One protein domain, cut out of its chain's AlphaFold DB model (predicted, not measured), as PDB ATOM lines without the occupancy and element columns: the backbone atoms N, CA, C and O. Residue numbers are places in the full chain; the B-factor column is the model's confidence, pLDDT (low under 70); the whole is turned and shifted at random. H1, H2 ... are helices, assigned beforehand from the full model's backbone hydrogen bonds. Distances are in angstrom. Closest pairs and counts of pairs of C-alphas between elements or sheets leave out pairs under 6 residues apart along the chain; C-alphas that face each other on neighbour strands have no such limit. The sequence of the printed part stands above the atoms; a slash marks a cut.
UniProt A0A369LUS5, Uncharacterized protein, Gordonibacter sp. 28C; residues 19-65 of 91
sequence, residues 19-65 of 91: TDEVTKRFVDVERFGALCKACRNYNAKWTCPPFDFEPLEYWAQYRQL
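This is residues 19 to 65 of the 91 residues of an uncharacterized protein of Gordonibacter sp. 28C (UniProt A0A369LUS5). Look for a long, loose loop of chain: H2, the longest helix, and H1 before it follow one another along one side, and the long link after H2 folds back so that H3 returns along the other side to H1. The printed part has 47 residues with three named helices, H1, H2 and H3 in chain order, and no named strand; the class is all helix. It is loose, with a radius of gyration of the C-alphas of 11.9 A, and elongated, spanning 34 by 19 by 14 A.

Find C-alpha 29 at (246.835, 279.571, 284.653); from there H2, residues 29 to 38, runs 14.2 A. H1, residues 19 to 26, begins at C-alpha 19, (237.734, 283.331, 273.860), and runs 10.4 A. H3, residues 55 to 60, runs 8.6 A to C-alpha 60 at (235.947, 277.287, 276.772).

H2 is close to but not clearly touching H3; their closest C-alphas, Val 29 and Pro 55, are 7.5 A apart. They run opposite ways at a shallow tilt of 22 degrees. H1 and H3 touch, closest at the C-alphas of Thr 19 and Ala 60, 6.9 A. H1 and H2 are apart. In H1, H2 and H3 every O i to N i+4 pair is within hydrogen-bond range.

The C-alphas of Arg 40 and Arg 63, the two farthest apart, are 35.0 A from each other. The link H2 to H3 is long, 16 residues; H1 to H2 is tight. The printed part has no cut, and no printed residue is under 70 in pLDDT.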
ATOM      1  N   THR A  19     237.245 283.771 272.544       97.69
ATOM      2  CA  THR A  19     237.734 283.331 273.860       97.69
ATOM      3  C   THR A  19     238.996 282.474 273.745       97.69
ATOM      4  O   THR A  19     239.893 282.571 274.581       97.69
ATOM      5  N   ASP A  20     239.096 281.665 272.692       97.00
ATOM      6  CA  ASP A  20     240.268 280.844 272.380       97.00
ATOM      7  C   ASP A  20     241.503 281.701 272.066       97.00
ATOM      8  O   ASP A  20     242.595 281.425 272.560       97.00
ATOM      9  N   GLU A  21     241.338 282.791 271.315       96.69
ATOM     10  CA  GLU A  21     242.412 283.743 271.047       96.69
ATOM     11  C   GLU A  21     242.904 284.393 272.347       96.69
ATOM     12  O   GLU A  21     244.113 284.471 272.585       96.69
ATOM     13  N   VAL A  22     241.978 284.836 273.203       95.25
ATOM     14  CA  VAL A  22     242.324 285.493 274.468       95.25
ATOM     15  C   VAL A  22     243.047 284.531 275.404       95.25
ATOM     16  O   VAL A  22     244.116 284.860 275.921       95.25
ATOM     17  N   THR A  23     242.490 283.336 275.598       95.56
ATOM     18  CA  THR A  23     243.073 282.325 276.487       95.56
ATOM     19  C   THR A  23     244.445 281.874 275.992       95.56
ATOM     20  O   THR A  23     245.392 281.841 276.771       95.56
ATOM     21  N   LYS A  24     244.613 281.654 274.685       95.88
ATOM     22  CA  LYS A  24     245.904 281.267 274.102       95.88
ATOM     23  C   LYS A  24     246.981 282.350 274.217       95.88
ATOM     24  O   LYS A  24     248.156 282.024 274.355       95.88
ATOM     25  N   ARG A  25     246.616 283.629 274.085       96.56
ATOM     26  CA  ARG A  25     247.590 284.735 274.008       96.56
ATOM     27  C   ARG A  25     247.893 285.391 275.351       96.56
ATOM     28  O   ARG A  25     248.981 285.942 275.502       96.56
ATOM     29  N   PHE A  26     246.942 285.392 276.282       95.06
ATOM     30  CA  PHE A  26     247.004 286.257 277.465       95.06
ATOM     31  C   PHE A  26     246.758 285.539 278.794       95.06
ATOM     32  O   PHE A  26     246.935 286.158 279.843       95.06
ATOM     33  N   VAL A  27     246.364 284.263 278.783       94.31
ATOM     34  CA  VAL A  27     246.057 283.510 280.003       94.31
ATOM     35  C   VAL A  27     247.132 282.458 280.257       94.31
ATOM     36  O   VAL A  27     247.416 281.624 279.406       94.31
ATOM     37  N   ASP A  28     247.694 282.474 281.465       95.81
ATOM     38  CA  ASP A  28     248.708 281.518 281.924       95.81
ATOM     39  C   ASP A  28     248.343 281.018 283.331       95.81
ATOM     40  O   ASP A  28     248.819 281.518 284.355       95.81
ATOM     41  N   VAL A  29     247.399 280.071 283.386       93.69
ATOM     42  CA  VAL A  29     246.835 279.571 284.653       93.69
ATOM     43  C   VAL A  29     247.908 278.929 285.526       93.69
ATOM     44  O   VAL A  29     247.907 279.138 286.738       93.69
ATOM     45  N   GLU A  30     248.848 278.196 284.931       92.69
ATOM     46  CA  GLU A  30     249.905 277.507 285.671       92.69
ATOM     47  C   GLU A  30     250.840 278.508 286.356       92.69
ATOM     48  O   GLU A  30     251.023 278.463 287.580       92.69
ATOM     49  N   ARG A  31     251.373 279.473 285.595       95.38
ATOM     50  CA  ARG A  31     252.281 280.489 286.132       95.38
ATOM     51  C   ARG A  31     251.616 281.310 287.225       95.38
ATOM     52  O   ARG A  31     252.200 281.494 288.294       95.38
ATOM     53  N   PHE A  32     250.410 281.823 286.980       93.12
ATOM     54  CA  PHE A  32     249.724 282.647 287.974       93.12
ATOM     55  C   PHE A  32     249.232 281.822 289.162       93.12
ATOM     56  O   PHE A  32     249.289 282.313 290.286       93.12
ATOM     57  N   GLY A  33     248.862 280.556 288.964       93.25
ATOM     58  CA  GLY A  33     248.562 279.626 290.048       93.25
ATOM     59  C   GLY A  33     249.750 279.439 290.994       93.25
ATOM     60  O   GLY A  33     249.587 279.538 292.213       93.25
ATOM     61  N   ALA A  34     250.958 279.250 290.458       94.81
ATOM     62  CA  ALA A  34     252.182 279.161 291.255       94.81
ATOM     63  C   ALA A  34     252.481 280.470 292.013       94.81
ATOM     64  O   ALA A  34     252.765 280.446 293.213       94.81
ATOM     65  N   LEU A  35     252.345 281.620 291.345       95.94
ATOM     66  CA  LEU A  35     252.530 282.935 291.970       95.94
ATOM     67  C   LEU A  35     251.498 283.204 293.074       95.94
ATOM     68  O   LEU A  35     251.846 283.734 294.130       95.94
ATOM     69  N   CYS A  36     250.239 282.818 292.862       94.81
ATOM     70  CA  CYS A  36     249.190 282.925 293.868       94.81
ATOM     71  C   CYS A  36     249.510 282.068 295.092       94.81
ATOM     72  O   CYS A  36     249.385 282.577 296.201       94.81
ATOM     73  N   LYS A  37     249.971 280.822 294.918       94.62
ATOM     74  CA  LYS A  37     250.362 279.938 296.033       94.62
ATOM     75  C   LYS A  37     251.535 280.487 296.852       94.62
ATOM     76  O   LYS A  37     251.588 280.264 298.055       94.62
ATOM     77  N   ALA A  38     252.450 281.229 296.227       96.75
ATOM     78  CA  ALA A  38     253.559 281.894 296.917       96.75
ATOM     79  C   ALA A  38     253.154 283.209 297.615       96.75
ATOM     80  O   ALA A  38     253.918 283.771 298.402       96.75
ATOM     81  N   CYS A  39     251.966 283.742 297.321       96.31
ATOM     82  CA  CYS A  39     251.495 285.000 297.880       96.31
ATOM     83  C   CYS A  39     250.984 284.814 299.314       96.31
ATOM     84  O   CYS A  39     250.161 283.946 299.586       96.31
ATOM     85  N   ARG A  40     251.348 285.733 300.219       96.12
ATOM     86  CA  ARG A  40     250.824 285.772 301.602       96.12
ATOM     87  C   ARG A  40     249.297 285.890 301.706       96.12
ATOM     88  O   ARG A  40     248.743 285.687 302.776       96.12
ATOM     89  N   ASN A  41     248.640 286.303 300.621       95.00
ATOM     90  CA  ASN A  41     247.191 286.477 300.551       95.00
ATOM     91  C   ASN A  41     246.482 285.275 299.904       95.00
ATOM     92  O   ASN A  41     245.287 285.383 299.625       95.00
ATOM     93  N   TYR A  42     247.189 284.177 299.606       95.75
ATOM     94  CA  TYR A  42     246.577 282.968 299.052       95.75
ATOM     95  C   TYR A  42     245.365 282.552 299.893       95.75
ATOM     96  O   TYR A  42     245.446 282.533 301.121       95.75
ATOM     97  N   ASN A  43     244.237 282.269 299.237       94.69
ATOM     98  CA  ASN A  43     242.967 281.923 299.881       94.69
ATOM     99  C   ASN A  43     242.403 282.967 300.882       94.69
ATOM    100  O   ASN A  43     241.564 282.644 301.717       94.69
ATOM    101  N   ALA A  44     242.859 284.226 300.835       94.19
ATOM    102  CA  ALA A  44     242.423 285.277 301.767       94.19
ATOM    103  C   ALA A  44     241.594 286.392 301.107       94.19
ATOM    104  O   ALA A  44     241.094 287.292 301.790       94.19
ATOM    105  N   LYS A  45     241.484 286.388 299.776       91.38
ATOM    106  CA  LYS A  45     240.685 287.337 298.990       91.38
ATOM    107  C   LYS A  45     239.764 286.560 298.068       91.38
ATOM    108  O   LYS A  45     240.141 285.501 297.589       91.38
ATOM    109  N   TRP A  46     238.612 287.144 297.757       86.88
ATOM    110  CA  TRP A  46     237.642 286.551 296.834       86.88
ATOM    111  C   TRP A  46     238.216 286.301 295.427       86.88
ATOM    112  O   TRP A  46     237.723 285.441 294.713       86.88
ATOM    113  N   THR A  47     239.266 287.030 295.030       88.25
ATOM    114  CA  THR A  47     239.976 286.832 293.755       88.25
ATOM    115  C   THR A  47     241.083 285.782 293.818       88.25
ATOM    116  O   THR A  47     241.666 285.456 292.784       88.25
ATOM    117  N   CYS A  48     241.450 285.306 295.009       91.75
ATOM    118  CA  CYS A  48     242.548 284.363 295.158       91.75
ATOM    119  C   CYS A  48     242.055 282.924 294.953       91.75
ATOM    120  O   CYS A  48     241.024 282.567 295.514       91.75
ATOM    121  N   PRO A  49     242.819 282.084 294.229       91.00
ATOM    122  CA  PRO A  49     242.562 280.646 294.181       91.00
ATOM    123  C   PRO A  49     242.747 279.991 295.571       91.00
ATOM    124  O   PRO A  49     243.385 280.597 296.447       91.00
ATOM    125  N   PRO A  50     242.253 278.748 295.772       91.56
ATOM    126  CA  PRO A  50     241.689 277.836 294.766       91.56
ATOM    127  C   PRO A  50     240.256 278.190 294.345       91.56
ATOM    128  O   PRO A  50     239.456 278.634 295.161       91.56
ATOM    129  N   PHE A  51     239.950 277.973 293.065       88.94
ATOM    130  CA  PHE A  51     238.587 278.031 292.536       88.94
ATOM    131  C   PHE A  51     237.962 276.631 292.588       88.94
ATOM    132  O   PHE A  51     238.679 275.633 292.563       88.94
ATOM    133  N   ASP A  52     236.637 276.556 292.660       91.12
ATOM    134  CA  ASP A  52     235.853 275.315 292.616       91.12
ATOM    135  C   ASP A  52     235.583 274.821 291.180       91.12
ATOM    136  O   ASP A  52     234.824 273.876 290.974       91.12
ATOM    137  N   PHE A  53     236.231 275.440 290.190       92.38
ATOM    138  CA  PHE A  53     236.162 275.101 288.772       92.38
ATOM    139  C   PHE A  53     237.539 275.207 288.105       92.38
ATOM    140  O   PHE A  53     238.401 275.976 288.542       92.38
ATOM    141  N   GLU A  54     237.718 274.492 286.993       93.06
ATOM    142  CA  GLU A  54     238.901 274.611 286.137       93.06
ATOM    143  C   GLU A  54     238.781 275.838 285.209       93.06
ATOM    144  O   GLU A  54     237.883 275.878 284.359       93.06
ATOM    145  N   PRO A  55     239.654 276.866 285.321       92.00
ATOM    146  CA  PRO A  55     239.447 278.146 284.635       92.00
ATOM    147  C   PRO A  55     239.396 278.053 283.107       92.00
ATOM    148  O   PRO A  55     238.560 278.698 282.475       92.00
ATOM    149  N   LEU A  56     240.278 277.249 282.502       93.88
ATOM    150  CA  LEU A  56     240.322 277.096 281.044       93.88
ATOM    151  C   LEU A  56     239.089 276.358 280.512       93.88
ATOM    152  O   LEU A  56     238.553 276.753 279.479       93.88
ATOM    153  N   GLU A  57     238.613 275.336 281.225       95.69
ATOM    154  CA  GLU A  57     237.395 274.606 280.858       95.69
ATOM    155  C   GLU A  57     236.160 275.496 280.977       95.69
ATOM    156  O   GLU A  57     235.315 275.505 280.083       95.69
ATOM    157  N   TYR A  58     236.085 276.295 282.043       94.50
ATOM    158  CA  TYR A  58     235.001 277.249 282.247       94.50
ATOM    159  C   TYR A  58     234.942 278.287 281.117       94.50
ATOM    160  O   TYR A  58     233.884 278.524 280.536       94.50
ATOM    161  N   TRP A  59     236.079 278.881 280.740       94.62
ATOM    162  CA  TRP A  59     236.109 279.853 279.645       94.62
ATOM    163  C   TRP A  59     235.818 279.234 278.277       94.62
ATOM    164  O   TRP A  59     235.171 279.884 277.456       94.62
ATOM    165  N   ALA A  60     236.213 277.982 278.035       94.81
ATOM    166  CA  ALA A  60     235.947 277.287 276.772       94.81
ATOM    167  C   ALA A  60     234.445 277.115 276.462       94.81
ATOM    168  O   ALA A  60     234.080 276.873 275.311       94.81
ATOM    169  N   GLN A  61     233.565 277.294 277.453       97.19
ATOM    170  CA  GLN A  61     232.109 277.287 277.269       97.19
ATOM    171  C   GLN A  61     231.595 278.507 276.485       97.19
ATOM    172  O   GLN A  61     230.485 278.479 275.949       97.19
ATOM    173  N   TYR A  62     232.389 279.576 276.389       97.44
ATOM    174  CA  TYR A  62     232.005 280.824 275.739       97.44
ATOM    175  C   TYR A  62     232.742 281.006 274.420       97.44
ATOM    176  O   TYR A  62     233.964 280.920 274.354       97.44
ATOM    177  N   ARG A  63     232.008 281.360 273.360       97.62
ATOM    178  CA  ARG A  63     232.606 281.621 272.042       97.62
ATOM    179  C   ARG A  63     233.394 282.934 272.001       97.62
ATOM    180  O   ARG A  63     234.423 283.017 271.335       97.62
ATOM    181  N   GLN A  64     232.878 283.970 272.656       97.75
ATOM    182  CA  GLN A  64     233.445 285.314 272.627       97.75
ATOM    183  C   GLN A  64     233.367 285.962 274.005       97.75
ATOM    184  O   GLN A  64     232.432 285.712 274.767       97.75
ATOM    185  N   LEU A  65     234.318 286.850 274.271       95.94
ATOM    186  CA  LEU A  65     234.336 287.746 275.417       95.94
ATOM    187  C   LEU A  65     234.028 289.166 274.936       95.94
ATOM    188  O   LEU A  65     234.638 289.643 273.975       95.94
TER     189      LEU A  65